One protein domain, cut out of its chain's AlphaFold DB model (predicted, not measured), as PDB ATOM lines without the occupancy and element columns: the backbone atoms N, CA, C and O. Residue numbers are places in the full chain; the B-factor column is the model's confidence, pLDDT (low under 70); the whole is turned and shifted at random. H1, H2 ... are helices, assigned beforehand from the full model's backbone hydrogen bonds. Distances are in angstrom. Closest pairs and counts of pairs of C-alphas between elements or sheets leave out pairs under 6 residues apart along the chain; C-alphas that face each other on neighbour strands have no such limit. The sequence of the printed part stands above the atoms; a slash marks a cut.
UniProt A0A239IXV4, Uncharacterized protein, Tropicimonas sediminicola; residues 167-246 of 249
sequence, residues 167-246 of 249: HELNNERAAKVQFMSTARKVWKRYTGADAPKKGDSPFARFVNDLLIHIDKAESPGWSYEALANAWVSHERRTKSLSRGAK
ATOM      1  N   HIS A 167      40.442  20.110-114.892       58.12
ATOM      2  CA  HIS A 167      41.427  21.167-115.120       58.12
ATOM      3  C   HIS A 167      42.569  21.098-114.094       58.12
ATOM      4  O   HIS A 167      43.730  21.045-114.498       58.12
ATOM      5  N   GLU A 168      42.274  20.987-112.793       60.22
ATOM      6  CA  GLU A 168      43.304  20.817-111.759       60.22
ATOM      7  C   GLU A 168      44.091  19.510-111.935       60.22
ATOM      8  O   GLU A 168      45.318  19.554-111.923       60.22
ATOM      9  N   LEU A 169      43.440  18.371-112.213       59.91
ATOM     10  CA  LEU A 169      44.133  17.100-112.481       59.91
ATOM     11  C   LEU A 169      45.050  17.166-113.718       59.91
ATOM     12  O   LEU A 169      46.134  16.579-113.721       59.91
ATOM     13  N   ASN A 170      44.655  17.893-114.769       65.75
ATOM     14  CA  ASN A 170      45.513  18.113-115.936       65.75
ATOM     15  C   ASN A 170      46.687  19.054-115.622       65.75
ATOM     16  O   ASN A 170      47.804  18.781-116.063       65.75
ATOM     17  N   ASN A 171      46.468  20.111-114.837       70.00
ATOM     18  CA  ASN A 171      47.516  21.046-114.425       70.00
ATOM     19  C   ASN A 171      48.520  20.390-113.469       70.00
ATOM     20  O   ASN A 171      49.729  20.541-113.647       70.00
ATOM     21  N   GLU A 172      48.050  19.585-112.516       68.56
ATOM     22  CA  GLU A 172      48.905  18.804-111.625       68.56
ATOM     23  C   GLU A 172      49.735  17.785-112.421       68.56
ATOM     24  O   GLU A 172      50.951  17.683-112.250       68.56
ATOM     25  N   ARG A 173      49.111  17.083-113.378       73.88
ATOM     26  CA  ARG A 173      49.811  16.179-114.300       73.88
ATOM     27  C   ARG A 173      50.855  16.910-115.149       73.88
ATOM     28  O   ARG A 173      51.942  16.369-115.354       73.88
ATOM     29  N   ALA A 174      50.554  18.114-115.636       71.56
ATOM     30  CA  ALA A 174      51.499  18.939-116.385       71.56
ATOM     31  C   ALA A 174      52.689  19.363-115.508       71.56
ATOM     32  O   ALA A 174      53.835  19.186-115.922       71.56
ATOM     33  N   ALA A 175      52.438  19.812-114.274       72.94
ATOM     34  CA  ALA A 175      53.473  20.164-113.304       72.94
ATOM     35  C   ALA A 175      54.376  18.962-112.964       72.94
ATOM     36  O   ALA A 175      55.601  19.078-113.028       72.94
ATOM     37  N   LYS A 176      53.798  17.779-112.712       79.88
ATOM     38  CA  LYS A 176      54.538  16.524-112.469       79.88
ATOM     39  C   LYS A 176      55.416  16.122-113.665       79.88
ATOM     40  O   LYS A 176      56.566  15.716-113.488       79.88
ATOM     41  N   VAL A 177      54.926  16.294-114.898       78.19
ATOM     42  CA  VAL A 177      55.710  16.064-116.130       78.19
ATOM     43  C   VAL A 177      56.816  17.113-116.315       78.19
ATOM     44  O   VAL A 177      57.934  16.753-116.688       78.19
ATOM     45  N   GLN A 178      56.556  18.391-116.030       79.06
ATOM     46  CA  GLN A 178      57.545  19.472-116.115       79.06
ATOM     47  C   GLN A 178      58.659  19.315-115.072       79.06
ATOM     48  O   GLN A 178      59.839  19.479-115.405       79.06
ATOM     49  N   PHE A 179      58.305  18.925-113.844       84.44
ATOM     50  CA  PHE A 179      59.252  18.574-112.789       84.44
ATOM     51  C   PHE A 179      60.144  17.409-113.236       84.44
ATOM     52  O   PHE A 179      61.362  17.559-113.270       84.44
ATOM     53  N   MET A 180      59.568  16.296-113.710       82.94
ATOM     54  CA  MET A 180      60.350  15.146-114.191       82.94
ATOM     55  C   MET A 180      61.217  15.459-115.418       82.94
ATOM     56  O   MET A 180      62.347  14.979-115.506       82.94
ATOM     57  N   SER A 181      60.743  16.302-116.342       85.06
ATOM     58  CA  SER A 181      61.546  16.811-117.464       85.06
ATOM     59  C   SER A 181      62.771  17.582-116.964       85.06
ATOM     60  O   SER A 181      63.888  17.378-117.441       85.06
ATOM     61  N   THR A 182      62.572  18.438-115.959       84.25
ATOM     62  CA  THR A 182      63.631  19.244-115.341       84.25
ATOM     63  C   THR A 182      64.613  18.365-114.570       84.25
ATOM     64  O   THR A 182      65.808  18.418-114.851       84.25
ATOM     65  N   ALA A 183      64.130  17.477-113.697       83.25
ATOM     66  CA  ALA A 183      64.954  16.535-112.945       83.25
ATOM     67  C   ALA A 183      65.817  15.657-113.870       83.25
ATOM     68  O   ALA A 183      67.015  15.514-113.638       83.25
ATOM     69  N   ARG A 184      65.262  15.139-114.978       86.62
ATOM     70  CA  ARG A 184      66.026  14.360-115.975       86.62
ATOM     71  C   ARG A 184      67.112  15.185-116.680       86.62
ATOM     72  O   ARG A 184      68.203  14.664-116.913       86.62
ATOM     73  N   LYS A 185      66.856  16.463-116.993       83.12
ATOM     74  CA  LYS A 185      67.865  17.384-117.561       83.12
ATOM     75  C   LYS A 185      68.982  17.698-116.562       83.12
ATOM     76  O   LYS A 185      70.152  17.677-116.935       83.12
ATOM     77  N   VAL A 186      68.624  17.972-115.307       81.56
ATOM     78  CA  VAL A 186      69.576  18.271-114.226       81.56
ATOM     79  C   VAL A 186      70.448  17.047-113.934       81.56
ATOM     80  O   VAL A 186      71.671  17.170-113.935       81.56
ATOM     81  N   TRP A 187      69.850  15.857-113.818       81.50
ATOM     82  CA  TRP A 187      70.572  14.587-113.690       81.50
ATOM     83  C   TRP A 187      71.621  14.401-114.793       81.50
ATOM     84  O   TRP A 187      72.784  14.125-114.498       81.50
ATOM     85  N   LYS A 188      71.240  14.608-116.064       82.94
ATOM     86  CA  LYS A 188      72.166  14.472-117.198       82.94
ATOM     87  C   LYS A 188      73.309  15.488-117.157       82.94
ATOM     88  O   LYS A 188      74.435  15.137-117.490       82.94
ATOM     89  N   ARG A 189      73.044  16.725-116.715       77.69
ATOM     90  CA  ARG A 189      74.082  17.755-116.529       77.69
ATOM     91  C   ARG A 189      75.095  17.372-115.442       77.69
ATOM     92  O   ARG A 189      76.274  17.625-115.642       77.69
ATOM     93  N   TYR A 190      74.655  16.786-114.327       76.00
ATOM     94  CA  TYR A 190      75.546  16.446-113.208       76.00
ATOM     95  C   TYR A 190      76.266  15.099-113.353       76.00
ATOM     96  O   TYR A 190      77.368  14.950-112.839       76.00
ATOM     97  N   THR A 191      75.671  14.120-114.040       81.69
ATOM     98  CA  THR A 191      76.220  12.748-114.132       81.69
ATOM     99  C   THR A 191      76.788  12.391-115.506       81.69
ATOM    100  O   THR A 191      77.355  11.314-115.668       81.69
ATOM    101  N   GLY A 192      76.582  13.235-116.523       80.50
ATOM    102  CA  GLY A 192      76.903  12.946-117.926       80.50
ATOM    103  C   GLY A 192      75.992  11.903-118.596       80.50
ATOM    104  O   GLY A 192      75.927  11.844-119.824       80.50
ATOM    105  N   ALA A 193      75.249  11.108-117.820       81.44
ATOM    106  CA  ALA A 193      74.441   9.988-118.290       81.44
ATOM    107  C   ALA A 193      72.939  10.316-118.358       81.44
ATOM    108  O   ALA A 193      72.412  11.133-117.602       81.44
ATOM    109  N   ASP A 194      72.206   9.639-119.245       82.81
ATOM    110  CA  ASP A 194      70.744   9.724-119.262       82.81
ATOM    111  C   ASP A 194      70.126   9.069-118.018       82.81
ATOM    112  O   ASP A 194      70.510   7.976-117.603       82.81
ATOM    113  N   ALA A 195      69.127   9.733-117.434       80.12
ATOM    114  CA  ALA A 195      68.468   9.266-116.217       80.12
ATOM    115  C   ALA A 195      67.792   7.884-116.409       80.12
ATOM    116  O   ALA A 195      67.027   7.718-117.372       80.12
ATOM    117  N   PRO A 196      67.990   6.916-115.485       76.12
ATOM    118  CA  PRO A 196      67.375   5.588-115.514       76.12
ATOM    119  C   PRO A 196      65.871   5.569-115.830       76.12
ATOM    120  O   PRO A 196      65.122   6.508-115.543       76.12
ATOM    121  N   LYS A 197      65.415   4.478-116.459       66.81
ATOM    122  CA  LYS A 197      64.033   4.342-116.965       66.81
ATOM    123  C   LYS A 197      63.077   3.623-116.006       66.81
ATOM    124  O   LYS A 197      61.875   3.835-116.123       66.81
ATOM    125  N   LYS A 198      63.590   2.790-115.093       60.41
ATOM    126  CA  LYS A 198      62.849   2.046-114.057       60.41
ATOM    127  C   LYS A 198      63.789   1.647-112.911       60.41
ATOM    128  O   LYS A 198      64.998   1.606-113.121       60.41
ATOM    129  N   GLY A 199      63.195   1.259-111.780       60.06
ATOM    130  CA  GLY A 199      63.872   0.657-110.629       60.06
ATOM    131  C   GLY A 199      64.261   1.666-109.552       60.06
ATOM    132  O   GLY A 199      64.450   2.852-109.842       60.06
ATOM    133  N   ASP A 200      64.396   1.174-108.318       59.34
ATOM    134  CA  ASP A 200      65.038   1.937-107.249       59.34
ATOM    135  C   ASP A 200      66.500   2.169-107.647       59.34
ATOM    136  O   ASP A 200      67.255   1.238-107.933       59.34
ATOM    137  N   SER A 201      66.849   3.434-107.834       71.56
ATOM    138  CA  SER A 201      68.056   3.841-108.545       71.56
ATOM    139  C   SER A 201      68.577   5.162-107.986       71.56
ATOM    140  O   SER A 201      67.810   5.921-107.393       71.56
ATOM    141  N   PRO A 202      69.857   5.510-108.208       80.94
ATOM    142  CA  PRO A 202      70.406   6.797-107.776       80.94
ATOM    143  C   PRO A 202      69.587   8.026-108.227       80.94
ATOM    144  O   PRO A 202      69.521   9.019-107.509       80.94
ATOM    145  N   PHE A 203      68.885   7.935-109.365       83.94
ATOM    146  CA  PHE A 203      67.962   8.973-109.839       83.94
ATOM    147  C   PHE A 203      66.641   9.042-109.045       83.94
ATOM    148  O   PHE A 203      66.059  10.119-108.946       83.94
ATOM    149  N   ALA A 204      66.167   7.934-108.465       84.38
ATOM    150  CA  ALA A 204      64.991   7.925-107.593       84.38
ATOM    151  C   ALA A 204      65.256   8.686-106.287       84.38
ATOM    152  O   ALA A 204      64.448   9.526-105.894       84.38
ATOM    153  N   ARG A 205      66.429   8.463-105.676       84.25
ATOM    154  CA  ARG A 205      66.889   9.215-104.494       84.25
ATOM    155  C   ARG A 205      67.004  10.703-104.807       84.25
ATOM    156  O   ARG A 205      66.276  11.483-104.215       84.25
ATOM    157  N   PHE A 206      67.741  11.057-105.861       85.69
ATOM    158  CA  PHE A 206      67.854  12.436-106.350       85.69
ATOM    159  C   PHE A 206      66.494  13.126-106.600       85.69
ATOM    160  O   PHE A 206      66.347  14.318-106.335       85.69
ATOM    161  N   VAL A 207      65.480  12.405-107.095       85.06
ATOM    162  CA  VAL A 207      64.118  12.951-107.237       85.06
ATOM    163  C   VAL A 207      63.446  13.182-105.879       85.06
ATOM    164  O   VAL A 207      62.815  14.222-105.705       85.06
ATOM    165  N   ASN A 208      63.595  12.269-104.917       83.25
ATOM    166  CA  ASN A 208      63.089  12.459-103.554       83.25
ATOM    167  C   ASN A 208      63.807  13.616-102.832       83.25
ATOM    168  O   ASN A 208      63.145  14.432-102.199       83.25
ATOM    169  N   ASP A 209      65.122  13.756-103.003       80.81
ATOM    170  CA  ASP A 209      65.910  14.865-102.450       80.81
ATOM    171  C   ASP A 209      65.423  16.216-103.013       80.81
ATOM    172  O   ASP A 209      65.178  17.168-102.269       80.81
ATOM    173  N   LEU A 210      65.174  16.290-104.330       83.38
ATOM    174  CA  LEU A 210      64.547  17.461-104.956       83.38
ATOM    175  C   LEU A 210      63.140  17.744-104.408       83.38
ATOM    176  O   LEU A 210      62.791  18.911-104.248       83.38
ATOM    177  N   LEU A 211      62.332  16.714-104.130       78.50
ATOM    178  CA  LEU A 211      60.987  16.862-103.560       78.50
ATOM    179  C   LEU A 211      61.010  17.397-102.125       78.50
ATOM    180  O   LEU A 211      60.126  18.175-101.766       78.50
ATOM    181  N   ILE A 212      62.013  17.027-101.325       78.88
ATOM    182  CA  ILE A 212      62.255  17.619-100.001       78.88
ATOM    183  C   ILE A 212      62.610  19.103-100.168       78.88
ATOM    184  O   ILE A 212      61.987  19.960 -99.544       78.88
ATOM    185  N   HIS A 213      63.532  19.435-101.077       77.81
ATOM    186  CA  HIS A 213      63.965  20.818-101.315       77.81
ATOM    187  C   HIS A 213      62.886  21.770-101.871       77.81
ATOM    188  O   HIS A 213      63.075  22.982-101.781       77.81
ATOM    189  N   ILE A 214      61.782  21.265-102.435       78.75
ATOM    190  CA  ILE A 214      60.649  22.091-102.906       78.75
ATOM    191  C   ILE A 214      59.377  21.949-102.052       78.75
ATOM    192  O   ILE A 214      58.300  22.328-102.512       78.75
ATOM    193  N   ASP A 215      59.487  21.380-100.847       79.06
ATOM    194  CA  ASP A 215      58.366  21.140 -99.925       79.06
ATOM    195  C   ASP A 215      57.197  20.366-100.579       79.06
ATOM    196  O   ASP A 215      56.027  20.768-100.601       79.06
ATOM    197  N   LYS A 216      57.540  19.251-101.238       75.38
ATOM    198  CA  LYS A 216      56.601  18.344-101.928       75.38
ATOM    199  C   LYS A 216      56.760  16.873-101.539       75.38
ATOM    200  O   LYS A 216      55.938  16.073-101.973       75.38
ATOM    201  N   ALA A 217      57.741  16.516-100.707       69.94
ATOM    202  CA  ALA A 217      57.960  15.138-100.253       69.94
ATOM    203  C   ALA A 217      56.722  14.521 -99.571       69.94
ATOM    204  O   ALA A 217      56.374  13.380 -99.859       69.94
ATOM    205  N   GLU A 218      56.019  15.299 -98.741       71.88
ATOM    206  CA  GLU A 218      54.800  14.869 -98.036       71.88
ATOM    207  C   GLU A 218      53.499  15.215 -98.789       71.88
ATOM    208  O   GLU A 218      52.401  14.879 -98.346       71.88
ATOM    209  N   SER A 219      53.579  15.879 -99.951       69.00
ATOM    210  CA  SER A 219      52.381  16.250-100.716       69.00
ATOM    211  C   SER A 219      51.722  15.006-101.349       69.00
ATOM    212  O   SER A 219      52.390  14.274-102.090       69.00
ATOM    213  N   PRO A 220      50.411  14.764-101.138       68.25
ATOM    214  CA  PRO A 220      49.723  13.595-101.681       68.25
ATOM    215  C   PRO A 220      49.923  13.424-103.192       68.25
ATOM    216  O   PRO A 220      49.699  14.337-103.985       68.25
ATOM    217  N   GLY A 221      50.371  12.236-103.603       70.38
ATOM    218  CA  GLY A 221      50.611  11.911-105.010       70.38
ATOM    219  C   GLY A 221      51.848  12.564-105.646       70.38
ATOM    220  O   GLY A 221      51.947  12.538-106.875       70.38
ATOM    221  N   TRP A 222      52.777  13.135-104.868       77.38
ATOM    222  CA  TRP A 222      54.050  13.695-105.360       77.38
ATOM    223  C   TRP A 222      55.277  12.787-105.158       77.38
ATOM    224  O   TRP A 222      56.395  13.218-105.414       77.38
ATOM    225  N   SER A 223      55.091  11.513-104.795       84.44
ATOM    226  CA  SER A 223      56.184  10.530-104.700       84.44
ATOM    227  C   SER A 223      56.883  10.259-106.046       84.44
ATOM    228  O   SER A 223      56.282  10.405-107.117       84.44
ATOM    229  N   TYR A 224      58.134   9.773-106.004       83.62
ATOM    230  CA  TYR A 224      58.870   9.319-107.196       83.62
ATOM    231  C   TYR A 224      58.058   8.353-108.076       83.62
ATOM    232  O   TYR A 224      58.090   8.470-109.300       83.62
ATOM    233  N   GLU A 225      57.289   7.437-107.483       82.44
ATOM    234  CA  GLU A 225      56.455   6.489-108.230       82.44
ATOM    235  C   GLU A 225      55.328   7.186-109.001       82.44
ATOM    236  O   GLU A 225      55.133   6.928-110.192       82.44
ATOM    237  N   ALA A 226      54.613   8.114-108.359       79.56
ATOM    238  CA  ALA A 226      53.552   8.888-108.997       79.56
ATOM    239  C   ALA A 226      54.108   9.768-110.133       79.56
ATOM    240  O   ALA A 226      53.539   9.816-111.230       79.56
ATOM    241  N   LEU A 227      55.269  10.390-109.911       82.06
ATOM    242  CA  LEU A 227      56.006  11.151-110.920       82.06
ATOM    243  C   LEU A 227      56.477  10.281-112.097       82.06
ATOM    244  O   LEU A 227      56.321  10.665-113.260       82.06
ATOM    245  N   ALA A 228      57.024   9.093-111.827       81.88
ATOM    246  CA  ALA A 228      57.462   8.145-112.847       81.88
ATOM    247  C   ALA A 228      56.278   7.621-113.676       81.88
ATOM    248  O   ALA A 228      56.365   7.570-114.906       81.88
ATOM    249  N   ASN A 229      55.149   7.314-113.034       79.94
ATOM    250  CA  ASN A 229      53.921   6.890-113.704       79.94
ATOM    251  C   ASN A 229      53.321   8.010-114.570       79.94
ATOM    252  O   ASN A 229      52.932   7.755-115.718       79.94
ATOM    253  N   ALA A 230      53.322   9.261-114.095       77.62
ATOM    254  CA  ALA A 230      52.941  10.427-114.895       77.62
ATOM    255  C   ALA A 230      53.864  10.610-116.116       77.62
ATOM    256  O   ALA A 230      53.377  10.794-117.237       77.62
ATOM    257  N   TRP A 231      55.183  10.480-115.929       82.62
ATOM    258  CA  TRP A 231      56.186  10.591-116.991       82.62
ATOM    259  C   TRP A 231      56.054   9.494-118.060       82.62
ATOM    260  O   TRP A 231      55.982   9.798-119.251       82.62
ATOM    261  N   VAL A 232      55.947   8.221-117.664       81.81
ATOM    262  CA  VAL A 232      55.746   7.092-118.596       81.81
ATOM    263  C   VAL A 232      54.427   7.241-119.359       81.81
ATOM    264  O   VAL A 232      54.368   6.985-120.564       81.81
ATOM    265  N   SER A 233      53.375   7.713-118.691       78.00
ATOM    266  CA  SER A 233      52.076   7.972-119.320       78.00
ATOM    267  C   SER A 233      52.100   9.164-120.284       78.00
ATOM    268  O   SER A 233      51.301   9.207-121.221       78.00
ATOM    269  N   HIS A 234      53.000  10.128-120.083       80.94
ATOM    270  CA  HIS A 234      53.276  11.206-121.032       80.94
ATOM    271  C   HIS A 234      54.087  10.702-122.238       80.94
ATOM    272  O   HIS A 234      53.650  10.890-123.371       80.94
ATOM    273  N   GLU A 235      55.189   9.973-122.017       80.75
ATOM    274  CA  GLU A 235      55.990   9.373-123.099       80.75
ATOM    275  C   GLU A 235      55.164   8.459-124.015       80.75
ATOM    276  O   GLU A 235      55.376   8.448-125.226       80.75
ATOM    277  N   ARG A 236      54.223   7.682-123.462       79.56
ATOM    278  CA  ARG A 236      53.320   6.839-124.262       79.56
ATOM    279  C   ARG A 236      52.446   7.677-125.202       79.56
ATOM    280  O   ARG A 236      52.351   7.338-126.377       79.56
ATOM    281  N   ARG A 237      51.864   8.780-124.707       74.62
ATOM    282  CA  ARG A 237      51.003   9.685-125.493       74.62
ATOM    283  C   ARG A 237      51.778  10.441-126.577       74.62
ATOM    284  O   ARG A 237      51.300  10.538-127.702       74.62
ATOM    285  N   THR A 238      52.985  10.932-126.288       74.31
ATOM    286  CA  THR A 238      53.800  11.606-127.317       74.31
ATOM    287  C   THR A 238      54.268  10.629-128.398       74.31
ATOM    288  O   THR A 238      54.197  10.956-129.580       74.31
ATOM    289  N   LYS A 239      54.642   9.394-128.024       71.38
ATOM    290  CA  LYS A 239      55.029   8.331-128.971       71.38
ATOM    291  C   LYS A 239      53.868   7.800-129.821       71.38
ATOM    292  O   LYS A 239      54.115   7.363-130.944       71.38
ATOM    293  N   SER A 240      52.626   7.815-129.327       65.31
ATOM    294  CA  SER A 240      51.456   7.475-130.150       65.31
ATOM    295  C   SER A 240      51.130   8.588-131.147       65.31
ATOM    296  O   SER A 240      50.945   8.298-132.325       65.31
ATOM    297  N   LEU A 241      51.163   9.856-130.720       60.31
ATOM    298  CA  LEU A 241      50.950  11.009-131.607       60.31
ATOM    299  C   LEU A 241      52.002  11.066-132.730       60.31
ATOM    300  O   LEU A 241      51.646  11.173-133.901       60.31
ATOM    301  N   SER A 242      53.288  10.863-132.413       60.09
ATOM    302  CA  SER A 242      54.359  10.812-133.423       60.09
ATOM    303  C   SER A 242      54.301   9.590-134.354       60.09
ATOM    304  O   SER A 242      55.051   9.531-135.326       60.09
ATOM    305  N   ARG A 243      53.469   8.585-134.044       58.34
ATOM    306  CA  ARG A 243      53.197   7.424-134.909       58.34
ATOM    307  C   ARG A 243      51.941   7.603-135.765       58.34
ATOM    308  O   ARG A 243      51.899   7.020-136.839       58.34
ATOM    309  N   GLY A 244      50.968   8.403-135.318       50.78
ATOM    310  CA  GLY A 244      49.819   8.819-136.131       50.78
ATOM    311  C   GLY A 244      50.260   9.699-137.299       50.78
ATOM    312  O   GLY A 244      50.080   9.320-138.449       50.78
ATOM    313  N   ALA A 245      50.987  10.785-137.011       50.88
ATOM    314  CA  ALA A 245      51.483  11.710-138.036       50.88
ATOM    315  C   ALA A 245      52.344  11.032-139.131       50.88
ATOM    316  O   ALA A 245      52.337  11.459-140.279       50.88
ATOM    317  N   LYS A 246      53.045   9.936-138.796       51.50
ATOM    318  CA  LYS A 246      53.837   9.106-139.731       51.50
ATOM    319  C   LYS A 246      53.034   8.028-140.488       51.50
ATOM    320  O   LYS A 246      53.629   7.110-141.047       51.50
TER     321      LYS A 246
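What this domain is: This is residues 167 to 246 of the 249 residues of an uncharacterized protein of Tropicimonas sediminicola (UniProt A0A239IXV4). Two long helices, H1 and H3, cross at nearly a right angle as a lopsided cross: H3 passes over H1 with its residues 227 to 234, and its far part, residues 236 to 246, sticks out as a free arm. The short helix H2 lies near the beginning of H3, on the side of the crossing away from that arm. The printed part has 80 residues, with three named helices in the order H1, H2, H3 and no named strand; the class is all helix. The whole is compact, with a radius of gyration of the C-alphas of 13.4 A and spans of 40 by 34 by 20 A.

Where its parts are: Find C-alpha 167 at (41.427, 21.167, -115.120); from there H1, residues 167 to 191, runs 35.8 A to C-alpha 191 at (76.220, 12.748, -114.132). Next comes H2, residues 202 to 213, 16.7 A long. H3, residues 224 to 246, runs 32.9 A and ends at C-alpha 246, (53.837, 9.106, -139.731).

How they stand to each other: Look first at H1 and H3, which touch and stand about perpendicular, at 84 degrees; H1 touches with residues 173 to 180 alone, and the closest C-alphas, of Val 177 and Trp 231, are 5.6 A apart. H1 and H2 are close but not clearly touching, with the closest C-alphas, of Ala 183 and Val 207, 6.8 A apart; they run opposite ways at a steep tilt of 59 degrees. H2 and H3 only just touch, with 3 pairs of C-alphas within 8 A, the closest being those of Ala 204 and Tyr 224, 6.3 A apart; their tilt of 68 degrees is steep, only just short of about perpendicular. In H1 and H2 every O i to N i+4 pair is within hydrogen-bond range; in H3, 17 of 19 are.

The domain as a whole: The two farthest C-alphas, of Glu 218 and Lys 246, are 42.1 A apart. The printed part has no cut, and both links are short but not tight. The mean pLDDT of the printed part is 75.3; look for values under 70 at, among others, residues 167 to 170, 197 to 200 and 240 to 246.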